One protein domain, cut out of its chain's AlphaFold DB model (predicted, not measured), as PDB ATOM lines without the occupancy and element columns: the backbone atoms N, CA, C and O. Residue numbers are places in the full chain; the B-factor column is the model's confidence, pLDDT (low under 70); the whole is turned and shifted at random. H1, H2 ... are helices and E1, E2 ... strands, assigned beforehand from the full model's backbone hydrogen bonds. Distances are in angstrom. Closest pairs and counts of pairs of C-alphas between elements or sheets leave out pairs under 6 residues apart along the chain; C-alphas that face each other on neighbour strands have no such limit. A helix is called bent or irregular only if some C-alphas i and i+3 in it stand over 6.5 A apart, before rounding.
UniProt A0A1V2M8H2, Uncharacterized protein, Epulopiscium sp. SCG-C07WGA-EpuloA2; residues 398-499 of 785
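This is residues 398 to 499 of the 785 residues of an uncharacterized protein of Epulopiscium sp. SCG-C07WGA-EpuloA2 (UniProt A0A1V2M8H2). Three helices, H2, H4 and H5, run up and down in a loosely formed bundle, and a small parallel pair of strands, E1 and E2, packs on H4 and H5. A short, irregular helix, H1, packs on the later part of H4, while H3 lies at one end of the whole and the loop around Ser 457 at the other. The 102 printed residues hold five named helices and two named strands in the order H1 H2 H3 H4 E1 H5 E2; the class is mostly helix. The whole is compact, with a radius of gyration of the C-alphas of 14.3 A, and spans 48 by 24 by 21 A, only just a rod.

H1, residues 400 to 405, is irregular: C-alphas 401 and 404 are 7.1 A apart. H2, residues 409 to 421, is near H1, with 6 pairs of C-alphas within 10 A. H3, residues 425 to 428, is close to but not clearly touching H4, residues 431 to 448; their closest C-alphas, Tyr 428 and Thr 434, are 5.9 A apart. H1 touches residues 443 to 447 of H4 at a shallow tilt of 24 degrees, the same way; the closest C-alphas, Leu 403 and Ile 444, are 6.5 A apart. H2 and H4 are close but not clearly touching and run opposite ways at a shallow tilt of 21 degrees, with the C-alphas of Thr 409 and Ile 448 closest at 6.7 A. H5, residues 461 to 484, touches H4 opposite ways at 37 degrees, only just a steep tilt; the closest C-alphas, Ile 445 and Ala 471, are 5.7 A apart. H5 also touches residues 409 to 413 of H2, the same way at a shallow tilt of 29 degrees, with the C-alphas of Thr 409 and Ala 474 closest at 5.9 A. E1, residues 450 to 452, and E2, residues 496 to 499, are parallel neighbours at 6 degrees, with N 451 and O 498 within hydrogen-bond range at 3.1 A. With H5 between them they form a strand-helix-strand unit, two parallel neighbour strands joined through a helix. The closest C-alphas of H4 and E2, Ala 446 and Ile 497, are 4.6 A apart. Every O i to N i+4 pair is within hydrogen-bond range in H2, H4 and H5; H1 has 0 of 2, but 2 of 3 O i to N i+3 pairs, and H3 is too short for an O i to N i+4 pair.

H1 begins at C-alpha 400, (-16.625, -34.149, -43.817). H2 is 18.0 A long, H4 25.4 A and H5 34.3 A from first to last C-alpha. H5 begins at C-alpha 461, (9.176, -48.569, -43.576), and E2 ends at C-alpha 499, (-2.227, -44.724, -47.900).

The C-alphas farthest apart, Glu 426 and Ser 457, are 48.5 A apart, and the printed part has no cut. The link from H5 to E2, 11 residues, is long. Confidence is under 70 at residues 398 to 404, 425 to 436, 439, 455 to 458 and 490; the mean pLDDT of the printed part is 77.8.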
ATOM      1  N   LEU A 398     -19.711 -30.787 -38.731       62.22
ATOM      2  CA  LEU A 398     -18.418 -31.290 -39.157       62.22
ATOM      3  C   LEU A 398     -18.441 -31.430 -40.687       62.22
ATOM      4  O   LEU A 398     -19.153 -32.294 -41.200       62.22
ATOM      5  N   PRO A 399     -17.702 -30.592 -41.437       63.91
ATOM      6  CA  PRO A 399     -17.742 -30.587 -42.893       63.91
ATOM      7  C   PRO A 399     -16.868 -31.710 -43.465       63.91
ATOM      8  O   PRO A 399     -15.801 -31.460 -44.035       63.91
ATOM      9  N   TYR A 400     -17.313 -32.960 -43.306       54.91
ATOM     10  CA  TYR A 400     -16.625 -34.149 -43.817       54.91
ATOM     11  C   TYR A 400     -16.337 -34.058 -45.324       54.91
ATOM     12  O   TYR A 400     -15.316 -34.560 -45.792       54.91
ATOM     13  N   GLU A 401     -17.165 -33.343 -46.089       51.84
ATOM     14  CA  GLU A 401     -16.964 -33.100 -47.518       51.84
ATOM     15  C   GLU A 401     -15.672 -32.333 -47.845       51.84
ATOM     16  O   GLU A 401     -15.171 -32.433 -48.965       51.84
ATOM     17  N   LYS A 402     -15.111 -31.595 -46.878       59.66
ATOM     18  CA  LYS A 402     -13.882 -30.805 -47.043       59.66
ATOM     19  C   LYS A 402     -12.614 -31.553 -46.654       59.66
ATOM     20  O   LYS A 402     -11.527 -31.038 -46.893       59.66
ATOM     21  N   LEU A 403     -12.715 -32.746 -46.067       66.00
ATOM     22  CA  LEU A 403     -11.546 -33.494 -45.588       66.00
ATOM     23  C   LEU A 403     -10.535 -33.789 -46.703       66.00
ATOM     24  O   LEU A 403      -9.333 -33.705 -46.480       66.00
ATOM     25  N   ASN A 404     -11.021 -34.055 -47.917       64.56
ATOM     26  CA  ASN A 404     -10.179 -34.327 -49.085       64.56
ATOM     27  C   ASN A 404      -9.402 -33.098 -49.593       64.56
ATOM     28  O   ASN A 404      -8.541 -33.249 -50.455       64.56
ATOM     29  N   GLU A 405      -9.725 -31.898 -49.104       74.50
ATOM     30  CA  GLU A 405      -9.072 -30.637 -49.476       74.50
ATOM     31  C   GLU A 405      -7.978 -30.225 -48.473       74.50
ATOM     32  O   GLU A 405      -7.292 -29.230 -48.697       74.50
ATOM     33  N   ILE A 406      -7.828 -30.952 -47.358       76.06
ATOM     34  CA  ILE A 406      -6.867 -30.642 -46.295       76.06
ATOM     35  C   ILE A 406      -5.561 -31.386 -46.569       76.06
ATOM     36  O   ILE A 406      -5.493 -32.602 -46.408       76.06
ATOM     37  N   GLU A 407      -4.509 -30.651 -46.931       79.00
ATOM     38  CA  GLU A 407      -3.172 -31.217 -47.168       79.00
ATOM     39  C   GLU A 407      -2.174 -30.816 -46.072       79.00
ATOM     40  O   GLU A 407      -1.110 -31.416 -45.938       79.00
ATOM     41  N   THR A 408      -2.494 -29.794 -45.268       84.12
ATOM     42  CA  THR A 408      -1.566 -29.237 -44.274       84.12
ATOM     43  C   THR A 408      -2.203 -29.006 -42.903       84.12
ATOM     44  O   THR A 408      -3.382 -28.663 -42.774       84.12
ATOM     45  N   THR A 409      -1.386 -29.060 -41.843       85.31
ATOM     46  CA  THR A 409      -1.818 -28.721 -40.473       85.31
ATOM     47  C   THR A 409      -2.328 -27.282 -40.351       85.31
ATOM     48  O   THR A 409      -3.184 -26.982 -39.515       85.31
ATOM     49  N   GLN A 410      -1.850 -26.370 -41.204       86.06
ATOM     50  CA  GLN A 410      -2.296 -24.977 -41.216       86.06
ATOM     51  C   GLN A 410      -3.741 -24.834 -41.724       86.06
ATOM     52  O   GLN A 410      -4.514 -24.060 -41.157       86.06
ATOM     53  N   GLU A 411      -4.122 -25.582 -42.760       85.94
ATOM     54  CA  GLU A 411      -5.496 -25.614 -43.282       85.94
ATOM     55  C   GLU A 411      -6.451 -26.269 -42.281       85.94
ATOM     56  O   GLU A 411      -7.506 -25.706 -41.977       85.94
ATOM     57  N   ALA A 412      -6.033 -27.390 -41.683       85.25
ATOM     58  CA  ALA A 412      -6.754 -28.052 -40.598       85.25
ATOM     59  C   ALA A 412      -7.015 -27.118 -39.409       85.25
ATOM     60  O   ALA A 412      -8.126 -27.059 -38.882       85.25
ATOM     61  N   THR A 413      -6.007 -26.335 -39.018       85.12
ATOM     62  CA  THR A 413      -6.119 -25.349 -37.936       85.12
ATOM     63  C   THR A 413      -7.197 -24.308 -38.232       85.12
ATOM     64  O   THR A 413      -8.020 -24.007 -37.370       85.12
ATOM     65  N   LEU A 414      -7.218 -23.758 -39.450       85.50
ATOM     66  CA  LEU A 414      -8.219 -22.763 -39.851       85.50
ATOM     67  C   LEU A 414      -9.635 -23.347 -39.851       85.50
ATOM     68  O   LEU A 414     -10.575 -22.672 -39.434       85.50
ATOM     69  N   LEU A 415      -9.785 -24.597 -40.298       80.81
ATOM     70  CA  LEU A 415     -11.065 -25.295 -40.289       80.81
ATOM     71  C   LEU A 415     -11.572 -25.525 -38.863       80.81
ATOM     72  O   LEU A 415     -12.720 -25.199 -38.568       80.81
ATOM     73  N   LEU A 416     -10.709 -26.028 -37.980       83.56
ATOM     74  CA  LEU A 416     -11.063 -26.287 -36.588       83.56
ATOM     75  C   LEU A 416     -11.404 -25.001 -35.843       83.56
ATOM     76  O   LEU A 416     -12.396 -24.986 -35.131       83.56
ATOM     77  N   ILE A 417     -10.674 -23.901 -36.053       84.31
ATOM     78  CA  ILE A 417     -11.027 -22.603 -35.452       84.31
ATOM     79  C   ILE A 417     -12.445 -22.175 -35.853       84.31
ATOM     80  O   ILE A 417     -13.190 -21.699 -35.001       84.31
ATOM     81  N   ASN A 418     -12.839 -22.371 -37.116       80.81
ATOM     82  CA  ASN A 418     -14.197 -22.048 -37.559       80.81
ATOM     83  C   ASN A 418     -15.242 -22.956 -36.889       80.81
ATOM     84  O   ASN A 418     -16.210 -22.440 -36.340       80.81
ATOM     85  N   ILE A 419     -15.016 -24.277 -36.858       78.50
ATOM     86  CA  ILE A 419     -15.911 -25.244 -36.191       78.50
ATOM     87  C   ILE A 419     -16.068 -24.899 -34.704       78.50
ATOM     88  O   ILE A 419     -17.179 -24.850 -34.188       78.50
ATOM     89  N   ILE A 420     -14.960 -24.614 -34.019       82.44
ATOM     90  CA  ILE A 420     -14.943 -24.266 -32.595       82.44
ATOM     91  C   ILE A 420     -15.652 -22.932 -32.349       82.44
ATOM     92  O   ILE A 420     -16.354 -22.794 -31.353       82.44
ATOM     93  N   SER A 421     -15.504 -21.955 -33.251       81.75
ATOM     94  CA  SER A 421     -16.161 -20.651 -33.110       81.75
ATOM     95  C   SER A 421     -17.689 -20.718 -33.184       81.75
ATOM     96  O   SER A 421     -18.353 -19.822 -32.661       81.75
ATOM     97  N   ASP A 422     -18.226 -21.789 -33.774       75.12
ATOM     98  CA  ASP A 422     -19.660 -22.065 -33.855       75.12
ATOM     99  C   ASP A 422     -20.180 -22.864 -32.637       75.12
ATOM    100  O   ASP A 422     -21.392 -22.965 -32.448       75.12
ATOM    101  N   LEU A 423     -19.297 -23.389 -31.773       72.50
ATOM    102  CA  LEU A 423     -19.667 -24.143 -30.570       72.50
ATOM    103  C   LEU A 423     -19.852 -23.239 -29.344       72.50
ATOM    104  O   LEU A 423     -19.031 -22.378 -29.019       72.50
ATOM    105  N   THR A 424     -20.918 -23.483 -28.583       75.81
ATOM    106  CA  THR A 424     -21.105 -22.871 -27.263       75.81
ATOM    107  C   THR A 424     -20.243 -23.558 -26.201       75.81
ATOM    108  O   THR A 424     -19.836 -24.712 -26.334       75.81
ATOM    109  N   LYS A 425     -20.008 -22.857 -25.085       69.69
ATOM    110  CA  LYS A 425     -19.260 -23.399 -23.943       69.69
ATOM    111  C   LYS A 425     -19.849 -24.690 -23.371       69.69
ATOM    112  O   LYS A 425     -19.107 -25.562 -22.943       69.69
ATOM    113  N   GLU A 426     -21.170 -24.809 -23.376       64.19
ATOM    114  CA  GLU A 426     -21.855 -26.006 -22.891       64.19
ATOM    115  C   GLU A 426     -21.683 -27.196 -23.852       64.19
ATOM    116  O   GLU A 426     -21.610 -28.332 -23.396       64.19
ATOM    117  N   GLN A 427     -21.528 -26.943 -25.158       65.44
ATOM    118  CA  GLN A 427     -21.342 -27.987 -26.171       65.44
ATOM    119  C   GLN A 427     -19.944 -28.610 -26.146       65.44
ATOM    120  O   GLN A 427     -19.840 -29.822 -26.224       65.44
ATOM    121  N   TYR A 428     -18.847 -27.863 -25.994       69.62
ATOM    122  CA  TYR A 428     -17.529 -28.521 -25.882       69.62
ATOM    123  C   TYR A 428     -17.208 -29.049 -24.470       69.62
ATOM    124  O   TYR A 428     -16.198 -29.723 -24.284       69.62
ATOM    125  N   GLU A 429     -18.038 -28.746 -23.466       64.25
ATOM    126  CA  GLU A 429     -18.026 -29.433 -22.163       64.25
ATOM    127  C   GLU A 429     -18.851 -30.742 -22.202       64.25
ATOM    128  O   GLU A 429     -18.742 -31.565 -21.289       64.25
ATOM    129  N   ASP A 430     -19.640 -30.968 -23.263       64.19
ATOM    130  CA  ASP A 430     -20.372 -32.210 -23.503       64.19
ATOM    131  C   ASP A 430     -19.450 -33.312 -24.046       64.19
ATOM    132  O   ASP A 430     -18.778 -33.171 -25.069       64.19
ATOM    133  N   ARG A 431     -19.445 -34.457 -23.356       56.72
ATOM    134  CA  ARG A 431     -18.534 -35.572 -23.646       56.72
ATOM    135  C   ARG A 431     -18.792 -36.219 -25.010       56.72
ATOM    136  O   ARG A 431     -17.890 -36.829 -25.572       56.72
ATOM    137  N   TYR A 432     -20.015 -36.130 -25.528       54.19
ATOM    138  CA  TYR A 432     -20.360 -36.694 -26.831       54.19
ATOM    139  C   TYR A 432     -19.881 -35.794 -27.975       54.19
ATOM    140  O   TYR A 432     -19.280 -36.270 -28.934       54.19
ATOM    141  N   THR A 433     -20.057 -34.485 -27.835       64.44
ATOM    142  CA  THR A 433     -19.496 -33.479 -28.741       64.44
ATOM    143  C   THR A 433     -17.971 -33.545 -28.772       64.44
ATOM    144  O   THR A 433     -17.380 -33.471 -29.849       64.44
ATOM    145  N   THR A 434     -17.321 -33.742 -27.619       68.25
ATOM    146  CA  THR A 434     -15.864 -33.920 -27.581       68.25
ATOM    147  C   THR A 434     -15.424 -35.241 -28.192       68.25
ATOM    148  O   THR A 434     -14.414 -35.248 -28.877       68.25
ATOM    149  N   GLU A 435     -16.185 -36.326 -28.039       63.94
ATOM    150  CA  GLU A 435     -15.924 -37.597 -28.726       63.94
ATOM    151  C   GLU A 435     -16.064 -37.474 -30.254       63.94
ATOM    152  O   GLU A 435     -15.181 -37.909 -30.988       63.94
ATOM    153  N   LEU A 436     -17.124 -36.826 -30.750       60.06
ATOM    154  CA  LEU A 436     -17.315 -36.569 -32.183       60.06
ATOM    155  C   LEU A 436     -16.200 -35.700 -32.763       60.06
ATOM    156  O   LEU A 436     -15.681 -35.989 -33.840       60.06
ATOM    157  N   LEU A 437     -15.813 -34.650 -32.037       73.44
ATOM    158  CA  LEU A 437     -14.717 -33.781 -32.437       73.44
ATOM    159  C   LEU A 437     -13.371 -34.518 -32.383       73.44
ATOM    160  O   LEU A 437     -12.567 -34.343 -33.292       73.44
ATOM    161  N   THR A 438     -13.143 -35.373 -31.380       74.75
ATOM    162  CA  THR A 438     -11.973 -36.261 -31.299       74.75
ATOM    163  C   THR A 438     -11.886 -37.145 -32.544       74.75
ATOM    164  O   THR A 438     -10.877 -37.088 -33.243       74.75
ATOM    165  N   CYS A 439     -12.955 -37.868 -32.893       65.25
ATOM    166  CA  CYS A 439     -12.987 -38.727 -34.083       65.25
ATOM    167  C   CYS A 439     -12.788 -37.937 -35.390       65.25
ATOM    168  O   CYS A 439     -12.080 -38.377 -36.293       65.25
ATOM    169  N   TYR A 440     -13.381 -36.745 -35.505       73.62
ATOM    170  CA  TYR A 440     -13.210 -35.889 -36.682       73.62
ATOM    171  C   TYR A 440     -11.773 -35.380 -36.840       73.62
ATOM    172  O   TYR A 440     -11.236 -35.325 -37.945       73.62
ATOM    173  N   VAL A 441     -11.128 -35.017 -35.733       81.62
ATOM    174  CA  VAL A 441      -9.731 -34.570 -35.734       81.62
ATOM    175  C   VAL A 441      -8.789 -35.733 -36.058       81.62
ATOM    176  O   VAL A 441      -7.828 -35.535 -36.796       81.62
ATOM    177  N   GLU A 442      -9.080 -36.944 -35.582       82.94
ATOM    178  CA  GLU A 442      -8.359 -38.172 -35.950       82.94
ATOM    179  C   GLU A 442      -8.449 -38.476 -37.460       82.94
ATOM    180  O   GLU A 442      -7.476 -38.945 -38.056       82.94
ATOM    181  N   GLU A 443      -9.565 -38.135 -38.114       76.00
ATOM    182  CA  GLU A 443      -9.708 -38.210 -39.575       76.00
ATOM    183  C   GLU A 443      -8.861 -37.146 -40.295       76.00
ATOM    184  O   GLU A 443      -8.189 -37.449 -41.280       76.00
ATOM    185  N   ILE A 444      -8.826 -35.910 -39.783       79.94
ATOM    186  CA  ILE A 444      -7.954 -34.846 -40.311       79.94
ATOM    187  C   ILE A 444      -6.478 -35.251 -40.215       79.94
ATOM    188  O   ILE A 444      -5.722 -35.036 -41.163       79.94
ATOM    189  N   ILE A 445      -6.063 -35.843 -39.090       86.50
ATOM    190  CA  ILE A 445      -4.694 -36.343 -38.894       86.50
ATOM    191  C   ILE A 445      -4.358 -37.380 -39.966       86.50
ATOM    192  O   ILE A 445      -3.312 -37.263 -40.603       86.50
ATOM    193  N   ALA A 446      -5.269 -38.322 -40.228       82.25
ATOM    194  CA  ALA A 446      -5.089 -39.322 -41.275       82.25
ATOM    195  C   ALA A 446      -4.963 -38.704 -42.681       82.25
ATOM    196  O   ALA A 446      -4.203 -39.221 -43.495       82.25
ATOM    197  N   GLN A 447      -5.681 -37.611 -42.977       82.50
ATOM    198  CA  GLN A 447      -5.585 -36.911 -44.267       82.50
ATOM    199  C   GLN A 447      -4.269 -36.147 -44.437       82.50
ATOM    200  O   GLN A 447      -3.660 -36.239 -45.504       82.50
ATOM    201  N   ILE A 448      -3.815 -35.439 -43.396       86.50
ATOM    202  CA  ILE A 448      -2.517 -34.744 -43.401       86.50
ATOM    203  C   ILE A 448      -1.395 -35.767 -43.577       86.50
ATOM    204  O   ILE A 448      -0.562 -35.621 -44.462       86.50
ATOM    205  N   ALA A 449      -1.415 -36.833 -42.775       88.69
ATOM    206  CA  ALA A 449      -0.460 -37.929 -42.851       88.69
ATOM    207  C   ALA A 449      -0.891 -38.965 -43.900       88.69
ATOM    208  O   ALA A 449      -0.989 -40.167 -43.617       88.69
ATOM    209  N   SER A 450      -1.160 -38.488 -45.121       87.75
ATOM    210  CA  SER A 450      -1.511 -39.341 -46.249       87.75
ATOM    211  C   SER A 450      -0.531 -39.266 -47.408       87.75
ATOM    212  O   SER A 450       0.083 -38.242 -47.687       87.75
ATOM    213  N   THR A 451      -0.406 -40.372 -48.135       86.38
ATOM    214  CA  THR A 451       0.353 -40.414 -49.387       86.38
ATOM    215  C   THR A 451      -0.422 -41.157 -50.460       86.38
ATOM    216  O   THR A 451      -1.216 -42.047 -50.157       86.38
ATOM    217  N   THR A 452      -0.187 -40.803 -51.723       83.50
ATOM    218  CA  THR A 452      -0.734 -41.536 -52.869       83.50
ATOM    219  C   THR A 452       0.385 -42.289 -53.569       83.50
ATOM    220  O   THR A 452       1.349 -41.679 -54.031       83.50
ATOM    221  N   ILE A 453       0.245 -43.608 -53.681       79.25
ATOM    222  CA  ILE A 453       1.221 -44.470 -54.353       79.25
ATOM    223  C   ILE A 453       0.602 -45.155 -55.570       79.25
ATOM    224  O   ILE A 453      -0.506 -45.688 -55.519       79.25
ATOM    225  N   GLU A 454       1.340 -45.159 -56.683       71.31
ATOM    226  CA  GLU A 454       0.915 -45.823 -57.924       71.31
ATOM    227  C   GLU A 454       1.034 -47.349 -57.849       71.31
ATOM    228  O   GLU A 454       0.376 -48.063 -58.609       71.31
ATOM    229  N   ASP A 455       1.908 -47.859 -56.982       66.94
ATOM    230  CA  ASP A 455       2.157 -49.283 -56.794       66.94
ATOM    231  C   ASP A 455       2.268 -49.598 -55.303       66.94
ATOM    232  O   ASP A 455       3.167 -49.132 -54.604       66.94
ATOM    233  N   LEU A 456       1.322 -50.403 -54.839       61.62
ATOM    234  CA  LEU A 456       1.185 -50.841 -53.460       61.62
ATOM    235  C   LEU A 456       2.354 -51.698 -52.959       61.62
ATOM    236  O   LEU A 456       2.581 -51.774 -51.756       61.62
ATOM    237  N   SER A 457       3.130 -52.303 -53.863       62.25
ATOM    238  CA  SER A 457       4.351 -53.035 -53.504       62.25
ATOM    239  C   SER A 457       5.498 -52.124 -53.039       62.25
ATOM    240  O   SER A 457       6.528 -52.612 -52.579       62.25
ATOM    241  N   LEU A 458       5.335 -50.800 -53.151       62.16
ATOM    242  CA  LEU A 458       6.330 -49.803 -52.754       62.16
ATOM    243  C   LEU A 458       6.148 -49.287 -51.319       62.16
ATOM    244  O   LEU A 458       6.927 -48.424 -50.905       62.16
ATOM    245  N   ILE A 459       5.160 -49.786 -50.561       70.94
ATOM    246  CA  ILE A 459       4.997 -49.425 -49.146       70.94
ATOM    247  C   ILE A 459       6.221 -49.938 -48.382       70.94
ATOM    248  O   ILE A 459       6.389 -51.137 -48.172       70.94
ATOM    249  N   ASN A 460       7.085 -49.014 -47.974       71.06
ATOM    250  CA  ASN A 460       8.284 -49.314 -47.205       71.06
ATOM    251  C   ASN A 460       8.275 -48.576 -45.864       71.06
ATOM    252  O   ASN A 460       7.568 -47.586 -45.672       71.06
ATOM    253  N   TYR A 461       9.082 -49.083 -44.936       73.88
ATOM    254  CA  TYR A 461       9.176 -48.569 -43.576       73.88
ATOM    255  C   TYR A 461       9.543 -47.082 -43.494       73.88
ATOM    256  O   TYR A 461       9.002 -46.367 -42.652       73.88
ATOM    257  N   ASP A 462      10.430 -46.601 -44.367       77.69
ATOM    258  CA  ASP A 462      10.909 -45.217 -44.326       77.69
ATOM    259  C   ASP A 462       9.781 -44.228 -44.663       77.69
ATOM    260  O   ASP A 462       9.584 -43.256 -43.935       77.69
ATOM    261  N   ALA A 463       8.985 -44.518 -45.700       77.25
ATOM    262  CA  ALA A 463       7.831 -43.701 -46.080       77.25
ATOM    263  C   ALA A 463       6.743 -43.695 -44.991       77.25
ATOM    264  O   ALA A 463       6.173 -42.652 -44.680       77.25
ATOM    265  N   ILE A 464       6.488 -44.848 -44.365       81.31
ATOM    266  CA  ILE A 464       5.571 -44.949 -43.219       81.31
ATOM    267  C   ILE A 464       6.082 -44.128 -42.036       81.31
ATOM    268  O   ILE A 464       5.301 -43.463 -41.365       81.31
ATOM    269  N   THR A 465       7.384 -44.180 -41.761       80.12
ATOM    270  CA  THR A 465       7.991 -43.469 -40.632       80.12
ATOM    271  C   THR A 465       7.918 -41.955 -40.822       80.12
ATOM    272  O   THR A 465       7.717 -41.231 -39.849       80.12
ATOM    273  N   GLU A 466       8.055 -41.468 -42.055       85.38
ATOM    274  CA  GLU A 466       7.870 -40.052 -42.387       85.38
ATOM    275  C   GLU A 466       6.417 -39.613 -42.143       85.38
ATOM    276  O   GLU A 466       6.188 -38.666 -41.390       85.38
ATOM    277  N   LEU A 467       5.435 -40.378 -42.635       87.38
ATOM    278  CA  LEU A 467       4.010 -40.124 -42.374       87.38
ATOM    279  C   LEU A 467       3.662 -40.211 -40.882       87.38
ATOM    280  O   LEU A 467       2.891 -39.404 -40.374       87.38
ATOM    281  N   ALA A 468       4.254 -41.155 -40.148       85.12
ATOM    282  CA  ALA A 468       4.072 -41.275 -38.703       85.12
ATOM    283  C   ALA A 468       4.563 -40.019 -37.968       85.12
ATOM    284  O   ALA A 468       3.903 -39.522 -37.057       85.12
ATOM    285  N   GLN A 469       5.705 -39.457 -38.382       86.88
ATOM    286  CA  GLN A 469       6.209 -38.201 -37.821       86.88
ATOM    287  C   GLN A 469       5.271 -37.027 -38.120       86.88
ATOM    288  O   GLN A 469       5.058 -36.187 -37.241       86.88
ATOM    289  N   GLU A 470       4.693 -36.981 -39.321       90.00
ATOM    290  CA  GLU A 470       3.686 -35.985 -39.694       90.00
ATOM    291  C   GLU A 470       2.404 -36.131 -38.863       90.00
ATOM    292  O   GLU A 470       1.934 -35.134 -38.310       90.00
ATOM    293  N   ALA A 471       1.899 -37.354 -38.671       87.00
ATOM    294  CA  ALA A 471       0.729 -37.637 -37.836       87.00
ATOM    295  C   ALA A 471       0.949 -37.213 -36.377       87.00
ATOM    296  O   ALA A 471       0.113 -36.523 -35.792       87.00
ATOM    297  N   VAL A 472       2.108 -37.547 -35.798       89.44
ATOM    298  CA  VAL A 472       2.479 -37.155 -34.429       89.44
ATOM    299  C   VAL A 472       2.587 -35.633 -34.292       89.44
ATOM    300  O   VAL A 472       2.209 -35.070 -33.258       89.44
ATOM    301  N   LEU A 473       3.122 -34.944 -35.306       90.44
ATOM    302  CA  LEU A 473       3.213 -33.485 -35.303       90.44
ATOM    303  C   LEU A 473       1.820 -32.848 -35.400       90.44
ATOM    304  O   LEU A 473       1.509 -31.968 -34.595       90.44
ATOM    305  N   ALA A 474       0.980 -33.327 -36.320       89.88
ATOM    306  CA  ALA A 474      -0.395 -32.872 -36.491       89.88
ATOM    307  C   ALA A 474      -1.223 -33.102 -35.217       89.88
ATOM    308  O   ALA A 474      -1.815 -32.156 -34.702       89.88
ATOM    309  N   SER A 475      -1.178 -34.305 -34.638       91.94
ATOM    310  CA  SER A 475      -1.842 -34.644 -33.371       91.94
ATOM    311  C   SER A 475      -1.477 -33.656 -32.253       91.94
ATOM    312  O   SER A 475      -2.354 -33.070 -31.613       91.94
ATOM    313  N   LYS A 476      -0.181 -33.359 -32.075       91.50
ATOM    314  CA  LYS A 476       0.291 -32.392 -31.066       91.50
ATOM    315  C   LYS A 476      -0.176 -30.964 -31.332       91.50
ATOM    316  O   LYS A 476      -0.552 -30.265 -30.389       91.50
ATOM    317  N   GLU A 477      -0.107 -30.498 -32.577       92.00
ATOM    318  CA  GLU A 477      -0.516 -29.133 -32.926       92.00
ATOM    319  C   GLU A 477      -2.031 -28.943 -32.795       92.00
ATOM    320  O   GLU A 477      -2.465 -27.978 -32.161       92.00
ATOM    321  N   LEU A 478      -2.829 -29.885 -33.302       91.44
ATOM    322  CA  LEU A 478      -4.288 -29.828 -33.249       91.44
ATOM    323  C   LEU A 478      -4.815 -29.987 -31.816       91.44
ATOM    324  O   LEU A 478      -5.644 -29.186 -31.383       91.44
ATOM    325  N   SER A 479      -4.261 -30.918 -31.029       90.00
ATOM    326  CA  SER A 479      -4.578 -31.054 -29.598       90.00
ATOM    327  C   SER A 479      -4.291 -29.760 -28.821       90.00
ATOM    328  O   SER A 479      -5.094 -29.321 -27.992       90.00
ATOM    329  N   LYS A 480      -3.181 -29.076 -29.134       90.69
ATOM    330  CA  LYS A 480      -2.827 -27.794 -28.509       90.69
ATOM    331  C   LYS A 480      -3.817 -26.679 -28.854       90.69
ATOM    332  O   LYS A 480      -4.103 -25.862 -27.981       90.69
ATOM    333  N   ILE A 481      -4.316 -26.628 -30.089       87.50
ATOM    334  CA  ILE A 481      -5.336 -25.655 -30.515       87.50
ATOM    335  C   ILE A 481      -6.644 -25.901 -29.762       87.50
ATOM    336  O   ILE A 481      -7.170 -24.979 -29.144       87.50
ATOM    337  N   LEU A 482      -7.108 -27.152 -29.730       84.44
ATOM    338  CA  LEU A 482      -8.332 -27.554 -29.030       84.44
ATOM    339  C   LEU A 482      -8.243 -27.223 -27.530       84.44
ATOM    340  O   LEU A 482      -9.138 -26.591 -26.971       84.44
ATOM    341  N   THR A 483      -7.102 -27.526 -26.906       85.38
ATOM    342  CA  THR A 483      -6.842 -27.199 -25.496       85.38
ATOM    343  C   THR A 483      -6.792 -25.686 -25.245       85.38
ATOM    344  O   THR A 483      -7.261 -25.217 -24.209       85.38
ATOM    345  N   ALA A 484      -6.219 -24.900 -26.167       84.50
ATOM    346  CA  ALA A 484      -6.136 -23.443 -26.036       84.50
ATOM    347  C   ALA A 484      -7.519 -22.768 -26.072       84.50
ATOM    348  O   ALA A 484      -7.712 -21.762 -25.389       84.50
ATOM    349  N   GLU A 485      -8.468 -23.357 -26.801       80.00
ATOM    350  CA  GLU A 485      -9.873 -22.933 -26.857       80.00
ATOM    351  C   GLU A 485     -10.739 -23.543 -25.733       80.00
ATOM    352  O   GLU A 485     -11.930 -23.257 -25.630       80.00
ATOM    353  N   GLY A 486     -10.143 -24.336 -24.832       75.44
ATOM    354  CA  GLY A 486     -10.817 -24.893 -23.654       75.44
ATOM    355  C   GLY A 486     -11.541 -26.221 -23.883       75.44
ATOM    356  O   GLY A 486     -12.278 -26.658 -23.000       75.44
ATOM    357  N   ILE A 487     -11.315 -26.876 -25.023       78.56
ATOM    358  CA  ILE A 487     -11.891 -28.183 -25.349       78.56
ATOM    359  C   ILE A 487     -11.052 -29.290 -24.712       78.56
ATOM    360  O   ILE A 487      -9.842 -29.374 -24.931       78.56
ATOM    361  N   ILE A 488     -11.706 -30.159 -23.939       79.31
ATOM    362  CA  ILE A 488     -11.089 -31.348 -23.347       79.31
ATOM    363  C   ILE A 488     -11.499 -32.555 -24.184       79.31
ATOM    364  O   ILE A 488     -12.660 -32.958 -24.176       79.31
ATOM    365  N   LEU A 489     -10.538 -33.130 -24.901       72.44
ATOM    366  CA  LEU A 489     -10.761 -34.327 -25.708       72.44
ATOM    367  C   LEU A 489     -11.106 -35.531 -24.826       72.44
ATOM    368  O   LEU A 489     -10.661 -35.634 -23.680       72.44
ATOM    369  N   SER A 490     -11.905 -36.447 -25.368       65.38
ATOM    370  CA  SER A 490     -12.343 -37.656 -24.661       65.38
ATOM    371  C   SER A 490     -11.199 -38.643 -24.378       65.38
ATOM    372  O   SER A 490     -11.274 -39.417 -23.418       65.38
ATOM    373  N   ARG A 491     -10.151 -38.593 -25.207       78.69
ATOM    374  CA  ARG A 491      -8.896 -39.354 -25.161       78.69
ATOM    375  C   ARG A 491      -7.789 -38.565 -25.871       78.69
ATOM    376  O   ARG A 491      -8.063 -37.537 -26.494       78.69
ATOM    377  N   ASP A 492      -6.557 -39.059 -25.783       83.31
ATOM    378  CA  ASP A 492      -5.467 -38.586 -26.638       83.31
ATOM    379  C   ASP A 492      -5.780 -38.908 -28.110       83.31
ATOM    380  O   ASP A 492      -6.357 -39.955 -28.395       83.31
ATOM    381  N   LEU A 493      -5.431 -37.994 -29.024       84.56
ATOM    382  CA  LEU A 493      -5.704 -38.150 -30.456       84.56
ATOM    383  C   LEU A 493      -4.841 -39.258 -31.048       84.56
ATOM    384  O   LEU A 493      -3.608 -39.175 -30.992       84.56
ATOM    385  N   GLU A 494      -5.500 -40.220 -31.681       86.19
ATOM    386  CA  GLU A 494      -4.839 -41.306 -32.392       86.19
ATOM    387  C   GLU A 494      -4.005 -40.787 -33.581       86.19
ATOM    388  O   GLU A 494      -4.443 -39.982 -34.411       86.19
ATOM    389  N   CYS A 495      -2.762 -41.256 -33.666       84.44
ATOM    390  CA  CYS A 495      -1.823 -40.989 -34.746       84.44
ATOM    391  C   CYS A 495      -2.128 -41.914 -35.927       84.44
ATOM    392  O   CYS A 495      -1.474 -42.940 -36.135       84.44
ATOM    393  N   ASN A 496      -3.153 -41.542 -36.687       86.06
ATOM    394  CA  ASN A 496      -3.619 -42.281 -37.853       86.06
ATOM    395  C   ASN A 496      -2.842 -41.876 -39.107       86.06
ATOM    396  O   ASN A 496      -2.597 -40.693 -39.327       86.06
ATOM    397  N   ILE A 497      -2.500 -42.847 -39.954       87.94
ATOM    398  CA  ILE A 497      -1.910 -42.589 -41.278       87.94
ATOM    399  C   ILE A 497      -2.755 -43.223 -42.381       87.94
ATOM    400  O   ILE A 497      -3.370 -44.274 -42.173       87.94
ATOM    401  N   MET A 498      -2.766 -42.608 -43.567       86.75
ATOM    402  CA  MET A 498      -3.559 -43.079 -44.704       86.75
ATOM    403  C   MET A 498      -2.718 -43.288 -45.967       86.75
ATOM    404  O   MET A 498      -2.019 -42.398 -46.438       86.75
ATOM    405  N   ILE A 499      -2.837 -44.453 -46.594       85.81
ATOM    406  CA  ILE A 499      -2.227 -44.724 -47.900       85.81
ATOM    407  C   ILE A 499      -3.325 -44.822 -48.944       85.81
ATOM    408  O   ILE A 499      -4.211 -45.663 -48.835       85.81
TER     409      ILE A 499